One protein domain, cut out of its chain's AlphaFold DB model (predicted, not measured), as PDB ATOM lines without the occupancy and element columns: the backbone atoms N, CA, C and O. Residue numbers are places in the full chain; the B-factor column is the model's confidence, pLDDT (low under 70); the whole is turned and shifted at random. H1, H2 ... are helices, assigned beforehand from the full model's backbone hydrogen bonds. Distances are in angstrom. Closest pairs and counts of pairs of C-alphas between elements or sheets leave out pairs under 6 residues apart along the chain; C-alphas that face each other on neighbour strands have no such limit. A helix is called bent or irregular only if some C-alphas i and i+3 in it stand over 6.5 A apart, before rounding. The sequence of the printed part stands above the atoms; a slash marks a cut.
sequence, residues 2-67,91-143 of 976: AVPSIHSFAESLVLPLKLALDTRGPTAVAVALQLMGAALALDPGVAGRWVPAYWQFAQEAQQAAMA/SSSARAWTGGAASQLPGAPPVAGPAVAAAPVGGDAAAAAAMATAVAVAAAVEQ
ATOM      1  N   ALA A   2      54.880  -3.221  36.938       60.16
ATOM      2  CA  ALA A   2      53.629  -3.714  37.514       60.16
ATOM      3  C   ALA A   2      53.951  -4.706  38.643       60.16
ATOM      4  O   ALA A   2      54.902  -5.478  38.525       60.16
ATOM      5  N   VAL A   3      53.181  -4.680  39.732       66.81
ATOM      6  CA  VAL A   3      53.263  -5.731  40.756       66.81
ATOM      7  C   VAL A   3      52.573  -6.975  40.183       66.81
ATOM      8  O   VAL A   3      51.435  -6.839  39.727       66.81
ATOM      9  N   PRO A   4      53.217  -8.158  40.162       81.88
ATOM     10  CA  PRO A   4      52.571  -9.379  39.690       81.88
ATOM     11  C   PRO A   4      51.328  -9.695  40.534       81.88
ATOM     12  O   PRO A   4      51.342  -9.559  41.760       81.88
ATOM     13  N   SER A   5      50.244 -10.070  39.860       91.88
ATOM     14  CA  SER A   5      48.937 -10.341  40.462       91.88
ATOM     15  C   SER A   5      48.965 -11.568  41.376       91.88
ATOM     16  O   SER A   5      49.762 -12.488  41.197       91.88
ATOM     17  N   ILE A   6      48.063 -11.630  42.359       93.81
ATOM     18  CA  ILE A   6      48.029 -12.758  43.304       93.81
ATOM     19  C   ILE A   6      47.684 -14.057  42.555       93.81
ATOM     20  O   ILE A   6      48.248 -15.112  42.855       93.81
ATOM     21  N   HIS A   7      46.850 -13.983  41.513       94.50
ATOM     22  CA  HIS A   7      46.549 -15.128  40.659       94.50
ATOM     23  C   HIS A   7      47.755 -15.697  39.891       94.50
ATOM     24  O   HIS A   7      47.717 -16.883  39.571       94.50
ATOM     25  N   SER A   8      48.845 -14.947  39.649       95.00
ATOM     26  CA  SER A   8      50.055 -15.533  39.037       95.00
ATOM     27  C   SER A   8      50.826 -16.451  39.995       95.00
ATOM     28  O   SER A   8      51.612 -17.279  39.549       95.00
ATOM     29  N   PHE A   9      50.590 -16.339  41.307       95.81
ATOM     30  CA  PHE A   9      51.175 -17.210  42.334       95.81
ATOM     31  C   PHE A   9      50.201 -18.269  42.862       95.81
ATOM     32  O   PHE A   9      50.628 -19.156  43.603       95.81
ATOM     33  N   ALA A  10      48.916 -18.216  42.494       96.06
ATOM     34  CA  ALA A  10      47.878 -19.088  43.041       96.06
ATOM     35  C   ALA A  10      48.235 -20.580  42.936       96.06
ATOM     36  O   ALA A  10      48.109 -21.303  43.923       96.06
ATOM     37  N   GLU A  11      48.755 -21.031  41.793       96.06
ATOM     38  CA  GLU A  11      49.185 -22.425  41.595       96.06
ATOM     39  C   GLU A  11      50.333 -22.821  42.535       96.06
ATOM     40  O   GLU A  11      50.278 -23.874  43.169       96.06
ATOM     41  N   SER A  12      51.326 -21.944  42.734       96.75
ATOM     42  CA  SER A  12      52.438 -22.198  43.667       96.75
ATOM     43  C   SER A  12      51.998 -22.288  45.135       96.75
ATOM     44  O   SER A  12      52.673 -22.920  45.948       96.75
ATOM     45  N   LEU A  13      50.846 -21.700  45.480       96.50
ATOM     46  CA  LEU A  13      50.262 -21.768  46.820       96.50
ATOM     47  C   LEU A  13      49.493 -23.071  47.077       96.50
ATOM     48  O   LEU A  13      49.242 -23.380  48.241       96.50
ATOM     49  N   VAL A  14      49.154 -23.860  46.046       96.44
ATOM     50  CA  VAL A  14      48.361 -25.094  46.201       96.44
ATOM     51  C   VAL A  14      49.054 -26.091  47.128       96.44
ATOM     52  O   VAL A  14      48.455 -26.529  48.109       96.44
ATOM     53  N   LEU A  15      50.326 -26.412  46.873       96.38
ATOM     54  CA  LEU A  15      51.059 -27.401  47.669       96.38
ATOM     55  C   LEU A  15      51.299 -26.938  49.128       96.38
ATOM     56  O   LEU A  15      50.996 -27.719  50.031       96.38
ATOM     57  N   PRO A  16      51.749 -25.696  49.418       97.44
ATOM     58  CA  PRO A  16      51.832 -25.188  50.791       97.44
ATOM     59  C   PRO A  16      50.490 -25.162  51.537       97.44
ATOM     60  O   PRO A  16      50.450 -25.480  52.726       97.44
ATOM     61  N   LEU A  17      49.390 -24.800  50.864       97.12
ATOM     62  CA  LEU A  17      48.057 -24.790  51.471       97.12
ATOM     63  C   LEU A  17      47.553 -26.206  51.749       97.12
ATOM     64  O   LEU A  17      47.022 -26.444  52.833       97.12
ATOM     65  N   LYS A  18      47.774 -27.148  50.824       96.31
ATOM     66  CA  LYS A  18      47.464 -28.560  51.049       96.31
ATOM     67  C   LYS A  18      48.250 -29.097  52.245       96.31
ATOM     68  O   LYS A  18      47.626 -29.532  53.202       96.31
ATOM     69  N   LEU A  19      49.575 -28.927  52.272       96.56
ATOM     70  CA  LEU A  19      50.422 -29.361  53.392       96.56
ATOM     71  C   LEU A  19      49.975 -28.762  54.737       96.56
ATOM     72  O   LEU A  19      49.988 -29.449  55.757       96.56
ATOM     73  N   ALA A  20      49.538 -27.498  54.760       96.75
ATOM     74  CA  ALA A  20      49.003 -26.864  55.965       96.75
ATOM     75  C   ALA A  20      47.680 -27.497  56.446       96.75
ATOM     76  O   ALA A  20      47.459 -27.592  57.659       96.75
ATOM     77  N   LEU A  21      46.826 -27.959  55.525       96.38
ATOM     78  CA  LEU A  21      45.617 -28.731  55.825       96.38
ATOM     79  C   LEU A  21      45.963 -30.173  56.254       96.38
ATOM     80  O   LEU A  21      45.499 -30.598  57.316       96.38
ATOM     81  N   ASP A  22      46.848 -30.856  55.513       96.31
ATOM     82  CA  ASP A  22      47.352 -32.223  55.753       96.31
ATOM     83  C   ASP A  22      47.924 -32.387  57.178       96.31
ATOM     84  O   ASP A  22      47.810 -33.455  57.781       96.31
ATOM     85  N   THR A  23      48.492 -31.326  57.778       95.62
ATOM     86  CA  THR A  23      48.956 -31.364  59.185       95.62
ATOM     87  C   THR A  23      47.856 -31.725  60.191       95.62
ATOM     88  O   THR A  23      48.163 -32.061  61.337       95.62
ATOM     89  N   ARG A  24      46.576 -31.554  59.819       90.62
ATOM     90  CA  ARG A  24      45.358 -31.685  60.648       90.62
ATOM     91  C   ARG A  24      45.318 -30.790  61.901       90.62
ATOM     92  O   ARG A  24      44.295 -30.727  62.599       90.62
ATOM     93  N   GLY A  25      46.377 -30.018  62.155       94.81
ATOM     94  CA  GLY A  25      46.537 -29.136  63.305       94.81
ATOM     95  C   GLY A  25      45.466 -28.038  63.324       94.81
ATOM     96  O   GLY A  25      45.301 -27.324  62.334       94.81
ATOM     97  N   PRO A  26      44.730 -27.837  64.435       90.50
ATOM     98  CA  PRO A  26      43.571 -26.940  64.461       90.50
ATOM     99  C   PRO A  26      43.916 -25.465  64.226       90.50
ATOM    100  O   PRO A  26      43.052 -24.710  63.782       90.50
ATOM    101  N   THR A  27      45.159 -25.059  64.492       93.19
ATOM    102  CA  THR A  27      45.670 -23.721  64.165       93.19
ATOM    103  C   THR A  27      46.090 -23.627  62.698       93.19
ATOM    104  O   THR A  27      45.692 -22.681  62.028       93.19
ATOM    105  N   ALA A  28      46.832 -24.614  62.181       94.81
ATOM    106  CA  ALA A  28      47.315 -24.632  60.797       94.81
ATOM    107  C   ALA A  28      46.155 -24.674  59.790       94.81
ATOM    108  O   ALA A  28      46.065 -23.796  58.937       94.81
ATOM    109  N   VAL A  29      45.195 -25.588  59.981       95.06
ATOM    110  CA  VAL A  29      43.966 -25.679  59.173       95.06
ATOM    111  C   VAL A  29      43.173 -24.367  59.198       95.06
ATOM    112  O   VAL A  29      42.687 -23.914  58.166       95.06
ATOM    113  N   ALA A  30      43.041 -23.728  60.367       93.38
ATOM    114  CA  ALA A  30      42.303 -22.470  60.483       93.38
ATOM    115  C   ALA A  30      43.013 -21.303  59.779       93.38
ATOM    116  O   ALA A  30      42.348 -20.495  59.134       93.38
ATOM    117  N   VAL A  31      44.346 -21.230  59.866       95.69
ATOM    118  CA  VAL A  31      45.154 -20.224  59.159       95.69
ATOM    119  C   VAL A  31      45.132 -20.468  57.650       95.69
ATOM    120  O   VAL A  31      44.927 -19.512  56.911       95.69
ATOM    121  N   ALA A  32      45.252 -21.716  57.186       96.44
ATOM    122  CA  ALA A  32      45.156 -22.068  55.769       96.44
ATOM    123  C   ALA A  32      43.808 -21.629  55.176       96.44
ATOM    124  O   ALA A  32      43.783 -20.820  54.254       96.44
ATOM    125  N   LEU A  33      42.686 -22.043  55.777       96.12
ATOM    126  CA  LEU A  33      41.343 -21.641  55.335       96.12
ATOM    127  C   LEU A  33      41.128 -20.116  55.380       96.12
ATOM    128  O   LEU A  33      40.435 -19.564  54.525       96.12
ATOM    129  N   GLN A  34      41.728 -19.415  56.349       95.75
ATOM    130  CA  GLN A  34      41.642 -17.956  56.440       95.75
ATOM    131  C   GLN A  34      42.497 -17.249  55.373       95.75
ATOM    132  O   GLN A  34      42.045 -16.253  54.811       95.75
ATOM    133  N   LEU A  35      43.687 -17.767  55.050       96.19
ATOM    134  CA  LEU A  35      44.512 -17.290  53.933       96.19
ATOM    135  C   LEU A  35      43.831 -17.557  52.586       96.19
ATOM    136  O   LEU A  35      43.849 -16.691  51.719       96.19
ATOM    137  N   MET A  36      43.168 -18.705  52.432       96.50
ATOM    138  CA  MET A  36      42.403 -19.042  51.230       96.50
ATOM    139  C   MET A  36      41.217 -18.099  51.035       96.50
ATOM    140  O   MET A  36      41.056 -17.533  49.958       96.50
ATOM    141  N   GLY A  37      40.426 -17.862  52.087       95.62
ATOM    142  CA  GLY A  37      39.353 -16.865  52.055       95.62
ATOM    143  C   GLY A  37      39.857 -15.442  51.775       95.62
ATOM    144  O   GLY A  37      39.191 -14.694  51.067       95.62
ATOM    145  N   ALA A  38      41.042 -15.074  52.276       95.75
ATOM    146  CA  ALA A  38      41.650 -13.773  52.004       95.75
ATOM    147  C   ALA A  38      42.146 -13.639  50.554       95.75
ATOM    148  O   ALA A  38      41.871 -12.625  49.923       95.75
ATOM    149  N   ALA A  39      42.827 -14.649  50.004       95.75
ATOM    150  CA  ALA A  39      43.317 -14.626  48.623       95.75
ATOM    151  C   ALA A  39      42.161 -14.516  47.614       95.75
ATOM    152  O   ALA A  39      42.189 -13.656  46.739       95.75
ATOM    153  N   LEU A  40      41.105 -15.312  47.813       95.69
ATOM    154  CA  LEU A  40      39.885 -15.289  46.999       95.69
ATOM    155  C   LEU A  40      39.112 -13.960  47.092       95.69
ATOM    156  O   LEU A  40      38.420 -13.590  46.149       95.69
ATOM    157  N   ALA A  41      39.224 -13.237  48.212       94.56
ATOM    158  CA  ALA A  41      38.619 -11.915  48.393       94.56
ATOM    159  C   ALA A  41      39.494 -10.753  47.878       94.56
ATOM    160  O   ALA A  41      38.989  -9.643  47.716       94.56
ATOM    161  N   LEU A  42      40.794 -10.984  47.653       95.62
ATOM    162  CA  LEU A  42      41.740  -9.993  47.126       95.62
ATOM    163  C   LEU A  42      41.841 -10.032  45.596       95.62
ATOM    164  O   LEU A  42      41.995  -8.985  44.976       95.62
ATOM    165  N   ASP A  43      41.774 -11.222  44.996       96.81
ATOM    166  CA  ASP A  43      41.937 -11.429  43.557       96.81
ATOM    167  C   ASP A  43      41.040 -12.595  43.095       96.81
ATOM    168  O   ASP A  43      41.355 -13.758  43.367       96.81
ATOM    169  N   PRO A  44      39.920 -12.332  42.393       92.25
ATOM    170  CA  PRO A  44      39.004 -13.388  41.962       92.25
ATOM    171  C   PRO A  44      39.636 -14.346  40.938       92.25
ATOM    172  O   PRO A  44      39.188 -15.484  40.816       92.25
ATOM    173  N   GLY A  45      40.726 -13.954  40.260       95.50
ATOM    174  CA  GLY A  45      41.486 -14.844  39.377       95.50
ATOM    175  C   GLY A  45      42.122 -16.033  40.111       95.50
ATOM    176  O   GLY A  45      42.374 -17.075  39.504       95.50
ATOM    177  N   VAL A  46      42.315 -15.925  41.434       96.94
ATOM    178  CA  VAL A  46      42.757 -17.038  42.291       96.94
ATOM    179  C   VAL A  46      41.734 -18.178  42.276       96.94
ATOM    180  O   VAL A  46      42.132 -19.341  42.285       96.94
ATOM    181  N   ALA A  47      40.431 -17.879  42.181       95.62
ATOM    182  CA  ALA A  47      39.390 -18.904  42.106       95.62
ATOM    183  C   ALA A  47      39.559 -19.773  40.852       95.62
ATOM    184  O   ALA A  47      39.590 -20.998  40.958       95.62
ATOM    185  N   GLY A  48      39.760 -19.155  39.682       95.00
ATOM    186  CA  GLY A  48      40.002 -19.873  38.426       95.00
ATOM    187  C   GLY A  48      41.213 -20.807  38.490       95.00
ATOM    188  O   GLY A  48      41.130 -21.950  38.051       95.00
ATOM    189  N   ARG A  49      42.307 -20.358  39.118       96.75
ATOM    190  CA  ARG A  49      43.544 -21.144  39.294       96.75
ATOM    191  C   ARG A  49      43.435 -22.245  40.357       96.75
ATOM    192  O   ARG A  49      44.163 -23.230  40.286       96.75
ATOM    193  N   TRP A  50      42.544 -22.112  41.342       97.00
ATOM    194  CA  TRP A  50      42.352 -23.115  42.401       97.00
ATOM    195  C   TRP A  50      41.252 -24.141  42.125       97.00
ATOM    196  O   TRP A  50      41.283 -25.203  42.741       97.00
ATOM    197  N   VAL A  51      40.315 -23.889  41.207       95.94
ATOM    198  CA  VAL A  51      39.239 -24.846  40.878       95.94
ATOM    199  C   VAL A  51      39.760 -26.233  40.454       95.94
ATOM    200  O   VAL A  51      39.285 -27.210  41.037       95.94
ATOM    201  N   PRO A  52      40.772 -26.381  39.571       95.38
ATOM    202  CA  PRO A  52      41.334 -27.698  39.229       95.38
ATOM    203  C   PRO A  52      41.967 -28.440  40.422       95.38
ATOM    204  O   PRO A  52      42.016 -29.668  40.446       95.38
ATOM    205  N   ALA A  53      42.425 -27.698  41.436       95.62
ATOM    206  CA  ALA A  53      43.005 -28.231  42.667       95.62
ATOM    207  C   ALA A  53      41.993 -28.363  43.824       95.62
ATOM    208  O   ALA A  53      42.351 -28.876  44.885       95.62
ATOM    209  N   TYR A  54      40.736 -27.925  43.651       94.81
ATOM    210  CA  TYR A  54      39.771 -27.779  44.748       94.81
ATOM    211  C   TYR A  54      39.541 -29.083  45.520       94.81
ATOM    212  O   TYR A  54      39.446 -29.066  46.748       94.81
ATOM    213  N   TRP A  55      39.534 -30.224  44.822       94.25
ATOM    214  CA  TRP A  55      39.382 -31.550  45.424       94.25
ATOM    215  C   TRP A  55      40.450 -31.857  46.489       94.25
ATOM    216  O   TRP A  55      40.126 -32.470  47.507       94.25
ATOM    217  N   GLN A  56      41.689 -31.376  46.311       94.12
ATOM    218  CA  GLN A  56      42.792 -31.583  47.259       94.12
ATOM    219  C   GLN A  56      42.540 -30.853  48.581       94.12
ATOM    220  O   GLN A  56      42.836 -31.374  49.654       94.12
ATOM    221  N   PHE A  57      41.966 -29.650  48.509       94.75
ATOM    222  CA  PHE A  57      41.608 -28.863  49.685       94.75
ATOM    223  C   PHE A  57      40.326 -29.376  50.344       94.75
ATOM    224  O   PHE A  57      40.237 -29.420  51.571       94.75
ATOM    225  N   ALA A  58      39.334 -29.768  49.540       90.69
ATOM    226  CA  ALA A  58      38.027 -30.211  50.011       90.69
ATOM    227  C   ALA A  58      38.128 -31.473  50.880       90.69
ATOM    228  O   ALA A  58      37.528 -31.512  51.953       90.69
ATOM    229  N   GLN A  59      38.936 -32.458  50.466       90.25
ATOM    230  CA  GLN A  59      39.158 -33.694  51.222       90.25
ATOM    231  C   GLN A  59      39.683 -33.420  52.639       90.25
ATOM    232  O   GLN A  59      39.098 -33.901  53.611       90.25
ATOM    233  N   GLU A  60      40.738 -32.614  52.791       91.38
ATOM    234  CA  GLU A  60      41.318 -32.327  54.111       91.38
ATOM    235  C   GLU A  60      40.499 -31.316  54.924       91.38
ATOM    236  O   GLU A  60      40.363 -31.469  56.140       91.38
ATOM    237  N   ALA A  61      39.871 -30.321  54.287       87.75
ATOM    238  CA  ALA A  61      38.937 -29.421  54.967       87.75
ATOM    239  C   ALA A  61      37.735 -30.194  55.544       87.75
ATOM    240  O   ALA A  61      37.313 -29.931  56.675       87.75
ATOM    241  N   GLN A  62      37.222 -31.185  54.806       87.75
ATOM    242  CA  GLN A  62      36.145 -32.057  55.259       87.75
ATOM    243  C   GLN A  62      36.612 -33.044  56.337       87.75
ATOM    244  O   GLN A  62      35.936 -33.161  57.360       87.75
ATOM    245  N   GLN A  63      37.774 -33.689  56.195       86.12
ATOM    246  CA  GLN A  63      38.350 -34.533  57.254       86.12
ATOM    247  C   GLN A  63      38.574 -33.741  58.552       86.12
ATOM    248  O   GLN A  63      38.172 -34.183  59.628       86.12
ATOM    249  N   ALA A  64      39.135 -32.532  58.469       84.06
ATOM    250  CA  ALA A  64      39.352 -31.658  59.621       84.06
ATOM    251  C   ALA A  64      38.045 -31.126  60.244       84.06
ATOM    252  O   ALA A  64      38.041 -30.737  61.419       84.06
ATOM    253  N   ALA A  65      36.938 -31.115  59.491       81.62
ATOM    254  CA  ALA A  65      35.598 -30.864  60.011       81.62
ATOM    255  C   ALA A  65      35.003 -32.116  60.686       81.62
ATOM    256  O   ALA A  65      34.531 -32.015  61.820       81.62
ATOM    257  N   MET A  66      35.080 -33.295  60.053       83.31
ATOM    258  CA  MET A  66      34.603 -34.571  60.609       83.31
ATOM    259  C   MET A  66      35.316 -34.934  61.918       83.31
ATOM    260  O   MET A  66      34.657 -35.217  62.918       83.31
ATOM    261  N   ALA A  67      36.647 -34.811  61.960       78.81
ATOM    262  CA  ALA A  67      37.476 -35.068  63.142       78.81
ATOM    263  C   ALA A  67      37.150 -34.161  64.348       78.81
ATOM    264  O   ALA A  67      37.627 -34.396  65.455       78.81
ATOM    265  N   SER A  91      34.875 -23.863  63.238       55.53
ATOM    266  CA  SER A  91      33.939 -24.726  62.508       55.53
ATOM    267  C   SER A  91      33.078 -23.941  61.513       55.53
ATOM    268  O   SER A  91      32.789 -24.473  60.443       55.53
ATOM    269  N   SER A  92      32.736 -22.672  61.782       57.75
ATOM    270  CA  SER A  92      32.032 -21.837  60.796       57.75
ATOM    271  C   SER A  92      32.878 -21.502  59.564       57.75
ATOM    272  O   SER A  92      32.342 -21.520  58.464       57.75
ATOM    273  N   SER A  93      34.189 -21.251  59.702       59.56
ATOM    274  CA  SER A  93      35.049 -20.972  58.538       59.56
ATOM    275  C   SER A  93      35.231 -22.200  57.642       59.56
ATOM    276  O   SER A  93      35.126 -22.077  56.427       59.56
ATOM    277  N   ALA A  94      35.421 -23.390  58.227       59.81
ATOM    278  CA  ALA A  94      35.471 -24.640  57.467       59.81
ATOM    279  C   ALA A  94      34.143 -24.923  56.741       59.81
ATOM    280  O   ALA A  94      34.153 -25.157  55.536       59.81
ATOM    281  N   ARG A  95      33.000 -24.813  57.439       61.62
ATOM    282  CA  ARG A  95      31.670 -25.017  56.832       61.62
ATOM    283  C   ARG A  95      31.325 -23.987  55.762       61.62
ATOM    284  O   ARG A  95      30.646 -24.346  54.813       61.62
ATOM    285  N   ALA A  96      31.765 -22.735  55.896       63.25
ATOM    286  CA  ALA A  96      31.584 -21.736  54.846       63.25
ATOM    287  C   ALA A  96      32.368 -22.126  53.584       63.25
ATOM    288  O   ALA A  96      31.817 -22.092  52.489       63.25
ATOM    289  N   TRP A  97      33.623 -22.560  53.747       67.81
ATOM    290  CA  TRP A  97      34.483 -22.946  52.629       67.81
ATOM    291  C   TRP A  97      33.957 -24.187  51.889       67.81
ATOM    292  O   TRP A  97      33.803 -24.145  50.673       67.81
ATOM    293  N   THR A  98      33.584 -25.250  52.614       65.31
ATOM    294  CA  THR A  98      33.006 -26.470  52.012       65.31
ATOM    295  C   THR A  98      31.549 -26.302  51.568       65.31
ATOM    296  O   THR A  98      31.073 -27.052  50.726       65.31
ATOM    297  N   GLY A  99      30.808 -25.354  52.150       57.81
ATOM    298  CA  GLY A  99      29.362 -25.170  51.969       57.81
ATOM    299  C   GLY A  99      28.960 -24.346  50.746       57.81
ATOM    300  O   GLY A  99      27.938 -23.669  50.792       57.81
ATOM    301  N   GLY A 100      29.763 -24.352  49.680       62.09
ATOM    302  CA  GLY A 100      29.439 -23.664  48.427       62.09
ATOM    303  C   GLY A 100      29.783 -22.172  48.366       62.09
ATOM    304  O   GLY A 100      29.559 -21.560  47.328       62.09
ATOM    305  N   ALA A 101      30.385 -21.564  49.399       61.53
ATOM    306  CA  ALA A 101      30.833 -20.169  49.279       61.53
ATOM    307  C   ALA A 101      31.895 -20.007  48.174       61.53
ATOM    308  O   ALA A 101      31.901 -18.997  47.477       61.53
ATOM    309  N   ALA A 102      32.742 -21.023  47.962       60.28
ATOM    310  CA  ALA A 102      33.756 -21.038  46.907       60.28
ATOM    311  C   ALA A 102      33.168 -20.956  45.481       60.28
ATOM    312  O   ALA A 102      33.785 -20.353  44.608       60.28
ATOM    313  N   SER A 103      31.972 -21.510  45.245       64.62
ATOM    314  CA  SER A 103      31.279 -21.457  43.948       64.62
ATOM    315  C   SER A 103      30.327 -20.264  43.792       64.62
ATOM    316  O   SER A 103      29.796 -20.055  42.706       64.62
ATOM    317  N   GLN A 104      30.136 -19.457  44.843       74.56
ATOM    318  CA  GLN A 104      29.357 -18.207  44.816       74.56
ATOM    319  C   GLN A 104      30.239 -16.944  44.749       74.56
ATOM    320  O   GLN A 104      29.730 -15.825  44.817       74.56
ATOM    321  N   LEU A 105      31.561 -17.098  44.629       72.12
ATOM    322  CA  LEU A 105      32.487 -15.973  44.501       72.12
ATOM    323  C   LEU A 105      32.377 -15.299  43.119       72.12
ATOM    324  O   LEU A 105      32.387 -15.996  42.101       72.12
ATOM    325  N   PRO A 106      32.355 -13.953  43.047       59.09
ATOM    326  CA  PRO A 106      32.480 -13.238  41.782       59.09
ATOM    327  C   PRO A 106      33.757 -13.650  41.043       59.09
ATOM    328  O   PRO A 106      34.833 -13.669  41.634       59.09
ATOM    329  N   GLY A 107      33.647 -13.977  39.754       63.94
ATOM    330  CA  GLY A 107      34.785 -14.418  38.937       63.94
ATOM    331  C   GLY A 107      35.208 -15.881  39.125       63.94
ATOM    332  O   GLY A 107      36.152 -16.313  38.467       63.94
ATOM    333  N   ALA A 108      34.507 -16.673  39.946       72.19
ATOM    334  CA  ALA A 108      34.623 -18.126  39.867       72.19
ATOM    335  C   ALA A 108      34.172 -18.606  38.465       72.19
ATOM    336  O   ALA A 108      33.118 -18.172  37.991       72.19
ATOM    337  N   PRO A 109      34.934 -19.480  37.777       73.44
ATOM    338  CA  PRO A 109      34.528 -20.000  36.474       73.44
ATOM    339  C   PRO A 109      33.265 -20.872  36.618       73.44
ATOM    340  O   PRO A 109      33.057 -21.457  37.681       73.44
ATOM    341  N   PRO A 110      32.437 -21.045  35.568       73.06
ATOM    342  CA  PRO A 110      31.169 -21.782  35.671       73.06
ATOM    343  C   PRO A 110      31.343 -23.243  36.124       73.06
ATOM    344  O   PRO A 110      30.466 -23.794  36.788       73.06
ATOM    345  N   VAL A 111      32.504 -23.852  35.853       75.94
ATOM    346  CA  VAL A 111      32.888 -25.191  36.339       75.94
ATOM    347  C   VAL A 111      33.128 -25.271  37.855       75.94
ATOM    348  O   VAL A 111      33.137 -26.370  38.403       75.94
ATOM    349  N   ALA A 112      33.261 -24.144  38.565       70.75
ATOM    350  CA  ALA A 112      33.450 -24.115  40.017       70.75
ATOM    351  C   ALA A 112      32.245 -24.686  40.780       70.75
ATOM    352  O   ALA A 112      32.431 -25.382  41.771       70.75
ATOM    353  N   GLY A 113      31.015 -24.433  40.317       76.00
ATOM    354  CA  GLY A 113      29.801 -25.019  40.899       76.00
ATOM    355  C   GLY A 113      29.836 -26.553  40.877       76.00
ATOM    356  O   GLY A 113      29.833 -27.164  41.947       76.00
ATOM    357  N   PRO A 114      29.945 -27.176  39.687       74.94
ATOM    358  CA  PRO A 114      30.133 -28.617  39.539       74.94
ATOM    359  C   PRO A 114      31.344 -29.176  40.299       74.94
ATOM    360  O   PRO A 114      31.191 -30.162  41.010       74.94
ATOM    361  N   ALA A 115      32.520 -28.540  40.228       68.19
ATOM    362  CA  ALA A 115      33.725 -29.018  40.917       68.19
ATOM    363  C   ALA A 115      33.598 -28.983  42.453       68.19
ATOM    364  O   ALA A 115      34.104 -29.870  43.140       68.19
ATOM    365  N   VAL A 116      32.891 -27.991  43.006       71.75
ATOM    366  CA  VAL A 116      32.589 -27.924  44.444       71.75
ATOM    367  C   VAL A 116      31.534 -28.960  44.839       71.75
ATOM    368  O   VAL A 116      31.674 -29.586  45.888       71.75
ATOM    369  N   ALA A 117      30.508 -29.175  44.011       71.50
ATOM    370  CA  ALA A 117      29.429 -30.130  44.279       71.50
ATOM    371  C   ALA A 117      29.855 -31.604  44.127       71.50
ATOM    372  O   ALA A 117      29.367 -32.458  44.862       71.50
ATOM    373  N   ALA A 118      30.775 -31.900  43.205       63.41
ATOM    374  CA  ALA A 118      31.322 -33.237  42.976       63.41
ATOM    375  C   ALA A 118      32.463 -33.612  43.946       63.41
ATOM    376  O   ALA A 118      32.947 -34.743  43.914       63.41
ATOM    377  N   ALA A 119      32.915 -32.692  44.809       69.31
ATOM    378  CA  ALA A 119      33.889 -33.010  45.850       69.31
ATOM    379  C   ALA A 119      33.279 -34.040  46.826       69.31
ATOM    380  O   ALA A 119      32.240 -33.756  47.424       69.31
ATOM    381  N   PRO A 120      33.869 -35.243  46.982       52.03
ATOM    382  CA  PRO A 120      33.142 -36.398  47.505       52.03
ATOM    383  C   PRO A 120      32.779 -36.252  48.985       52.03
ATOM    384  O   PRO A 120      33.614 -36.460  49.871       52.03
ATOM    385  N   VAL A 121      31.497 -35.963  49.245       50.78
ATOM    386  CA  VAL A 121      30.919 -35.744  50.582       50.78
ATOM    387  C   VAL A 121      30.789 -37.069  51.354       50.78
ATOM    388  O   VAL A 121      29.700 -37.535  51.675       50.78
ATOM    389  N   GLY A 122      31.927 -37.686  51.661       48.03
ATOM    390  CA  GLY A 122      32.005 -39.001  52.304       48.03
ATOM    391  C   GLY A 122      33.401 -39.627  52.337       48.03
ATOM    392  O   GLY A 122      33.600 -40.580  53.082       48.03
ATOM    393  N   GLY A 123      34.377 -39.093  51.590       39.41
ATOM    394  CA  GLY A 123      35.730 -39.664  51.538       39.41
ATOM    395  C   GLY A 123      35.859 -40.913  50.658       39.41
ATOM    396  O   GLY A 123      36.806 -41.675  50.831       39.41
ATOM    397  N   ASP A 124      34.929 -41.122  49.723       47.38
ATOM    398  CA  ASP A 124      35.035 -42.187  48.726       47.38
ATOM    399  C   ASP A 124      36.203 -41.928  47.754       47.38
ATOM    400  O   ASP A 124      36.278 -40.894  47.081       47.38
ATOM    401  N   ALA A 125      37.116 -42.897  47.685       44.06
ATOM    402  CA  ALA A 125      38.275 -42.873  46.807       44.06
ATOM    403  C   ALA A 125      37.905 -43.089  45.329       44.06
ATOM    404  O   ALA A 125      38.609 -42.573  44.460       44.06
ATOM    405  N   ALA A 126      36.802 -43.785  45.023       45.31
ATOM    406  CA  ALA A 126      36.353 -43.989  43.645       45.31
ATOM    407  C   ALA A 126      35.881 -42.666  43.021       45.31
ATOM    408  O   ALA A 126      36.333 -42.296  41.937       45.31
ATOM    409  N   ALA A 127      35.067 -41.893  43.746       53.34
ATOM    410  CA  ALA A 127      34.680 -40.543  43.340       53.34
ATOM    411  C   ALA A 127      35.883 -39.581  43.209       53.34
ATOM    412  O   ALA A 127      35.918 -38.755  42.296       53.34
ATOM    413  N   ALA A 128      36.905 -39.707  44.066       49.25
ATOM    414  CA  ALA A 128      38.149 -38.940  43.939       49.25
ATOM    415  C   ALA A 128      38.963 -39.317  42.683       49.25
ATOM    416  O   ALA A 128      39.498 -38.433  42.012       49.25
ATOM    417  N   ALA A 129      39.029 -40.606  42.335       44.75
ATOM    418  CA  ALA A 129      39.675 -41.077  41.112       44.75
ATOM    419  C   ALA A 129      38.914 -40.620  39.854       44.75
ATOM    420  O   ALA A 129      39.526 -40.095  38.926       44.75
ATOM    421  N   ALA A 130      37.580 -40.723  39.849       50.41
ATOM    422  CA  ALA A 130      36.735 -40.220  38.765       50.41
ATOM    423  C   ALA A 130      36.919 -38.706  38.537       50.41
ATOM    424  O   ALA A 130      37.003 -38.260  37.395       50.41
ATOM    425  N   MET A 131      37.065 -37.927  39.616       58.72
ATOM    426  CA  MET A 131      37.440 -36.507  39.578       58.72
ATOM    427  C   MET A 131      38.801 -36.266  38.913       58.72
ATOM    428  O   MET A 131      38.904 -35.408  38.038       58.72
ATOM    429  N   ALA A 132      39.838 -37.017  39.297       46.72
ATOM    430  CA  ALA A 132      41.168 -36.886  38.702       46.72
ATOM    431  C   ALA A 132      41.141 -37.181  37.191       46.72
ATOM    432  O   ALA A 132      41.694 -36.411  36.405       46.72
ATOM    433  N   THR A 133      40.415 -38.225  36.776       50.12
ATOM    434  CA  THR A 133      40.179 -38.546  35.362       50.12
ATOM    435  C   THR A 133      39.399 -37.441  34.646       50.12
ATOM    436  O   THR A 133      39.793 -37.033  33.559       50.12
ATOM    437  N   ALA A 134      38.334 -36.897  35.244       47.38
ATOM    438  CA  ALA A 134      37.537 -35.828  34.634       47.38
ATOM    439  C   ALA A 134      38.343 -34.529  34.431       47.38
ATOM    440  O   ALA A 134      38.224 -33.887  33.388       47.38
ATOM    441  N   VAL A 135      39.202 -34.166  35.390       52.19
ATOM    442  CA  VAL A 135      40.117 -33.014  35.279       52.19
ATOM    443  C   VAL A 135      41.193 -33.267  34.216       52.19
ATOM    444  O   VAL A 135      41.483 -32.369  33.428       52.19
ATOM    445  N   ALA A 136      41.742 -34.484  34.135       45.03
ATOM    446  CA  ALA A 136      42.698 -34.859  33.091       45.03
ATOM    447  C   ALA A 136      42.073 -34.823  31.684       45.03
ATOM    448  O   ALA A 136      42.681 -34.286  30.760       45.03
ATOM    449  N   VAL A 137      40.839 -35.314  31.524       55.84
ATOM    450  CA  VAL A 137      40.082 -35.237  30.262       55.84
ATOM    451  C   VAL A 137      39.779 -33.785  29.887       55.84
ATOM    452  O   VAL A 137      39.988 -33.408  28.739       55.84
ATOM    453  N   ALA A 138      39.357 -32.942  30.836       51.19
ATOM    454  CA  ALA A 138      39.126 -31.520  30.574       51.19
ATOM    455  C   ALA A 138      40.408 -30.805  30.099       51.19
ATOM    456  O   ALA A 138      40.374 -30.092  29.097       51.19
ATOM    457  N   ALA A 139      41.547 -31.059  30.755       51.97
ATOM    458  CA  ALA A 139      42.841 -30.513  30.350       51.97
ATOM    459  C   ALA A 139      43.296 -31.032  28.973       51.97
ATOM    460  O   ALA A 139      43.815 -30.259  28.170       51.97
ATOM    461  N   ALA A 140      43.065 -32.312  28.665       49.22
ATOM    462  CA  ALA A 140      43.369 -32.884  27.355       49.22
ATOM    463  C   ALA A 140      42.497 -32.270  26.242       49.22
ATOM    464  O   ALA A 140      43.003 -31.990  25.155       49.22
ATOM    465  N   VAL A 141      41.216 -31.986  26.510       65.38
ATOM    466  CA  VAL A 141      40.313 -31.293  25.571       65.38
ATOM    467  C   VAL A 141      40.748 -29.841  25.350       65.38
ATOM    468  O   VAL A 141      40.790 -29.397  24.206       65.38
ATOM    469  N   GLU A 142      41.137 -29.116  26.401       57.22
ATOM    470  CA  GLU A 142      41.650 -27.741  26.282       57.22
ATOM    471  C   GLU A 142      42.971 -27.690  25.491       57.22
ATOM    472  O   GLU A 142      43.128 -26.859  24.595       57.22
ATOM    473  N   GLN A 143      43.886 -28.638  25.726       54.41
ATOM    474  CA  GLN A 143      45.112 -28.793  24.933       54.41
ATOM    475  C   GLN A 143      44.823 -29.169  23.471       54.41
ATOM    476  O   GLN A 143      45.449 -28.619  22.565       54.41
TER     477      GLN A 143
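This is residues 2 to 67 and 91 to 143 of the 976 residues of an uncharacterized protein of Edaphochlamys debaryana (UniProt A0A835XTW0). A helical hairpin, H1 and H2, has the bent helix H3 folded onto it, its arm H3a across one end of the hairpin and its arm H3b running on past H1. The short helix H4 packs on H2 and H3b, the short H5 packs on H3a, and the long last helix H6 lies on the far side of H3 from the hairpin, near both arms but touching no helix. The printed part has 119 residues with six named helices, H1 to H6 in chain order, and no named strand; the class is all helix. It is compact, with a radius of gyration of the C-alphas of 13.9 A, and spans 39 by 38 by 24 A.

H1, residues 6 to 22, has a kink of 54 degrees near residue 13 and is irregular, with C-alphas 8 and 11 7.4 A apart. H2, residues 26 to 42, touches H1 and forms a helical hairpin with it, opposite ways at a shallow tilt of 16 degrees; their closest C-alphas, of Leu 21 and Val 29, are 4.8 A apart. H3, residues 45 to 67, was assigned as one helix by its hydrogen bonds but is bent, with C-alphas 52 and 55 7.6 A apart; its arms H3a, residues 45 to 52, and H3b, residues 55 to 67, are about perpendicular at 81 degrees. H3a is itself irregular, with C-alphas 49 and 52 6.9 A apart. H3a touches H1, closest at the C-alphas of His 7 and Val 46, 4.5 A. H1, H2 and H3b form an up-and-down bundle, each running against the one before it, though H2 and H3b only just touch, with 3 pairs of C-alphas within 8 A, the closest those of Val 29 and Ala 61 at 7.5 A. H4, residues 91 to 98, touches H3b, opposite ways at a shallow tilt of 28 degrees, closest at the C-alphas of Ala 61 and Ala 94, 6.4 A. H5, residues 112 to 117, touches H3a, closest at the C-alphas of Val 51 and Ala 112, 5.9 A. H6, residues 125 to 143, is close to but not clearly touching H3a, with the C-alphas of Pro 52 and Val 135 closest at 6.7 A. Every O i to N i+4 pair is within hydrogen-bond range in H4, H5 and H6, against 9 of 13 in H1, 12 of 13 in H2, 3 of 4 in H3a and 8 of 9 in H3b.

H1 begins at C-alpha 6, (48.029, -12.758, 43.304), and measures 23.1 A from first to last C-alpha; H2 measures 24.3 A and H3b 18.2 A. H6 measures 26.9 A and ends at C-alpha 143, (45.112, -28.793, 24.933).

The C-alphas of Ala 2 and Ala 126 are the two farthest apart, 44.3 A. Residues 68 to 90 are not printed, and C-alphas 67 and 91 are 10.9 A apart across the cut. The link from H4 to H5 is long, 13 residues. The mean pLDDT of the printed part is 77.8, and 44 residues are under 70, among them 91 to 103 and 118 to 143.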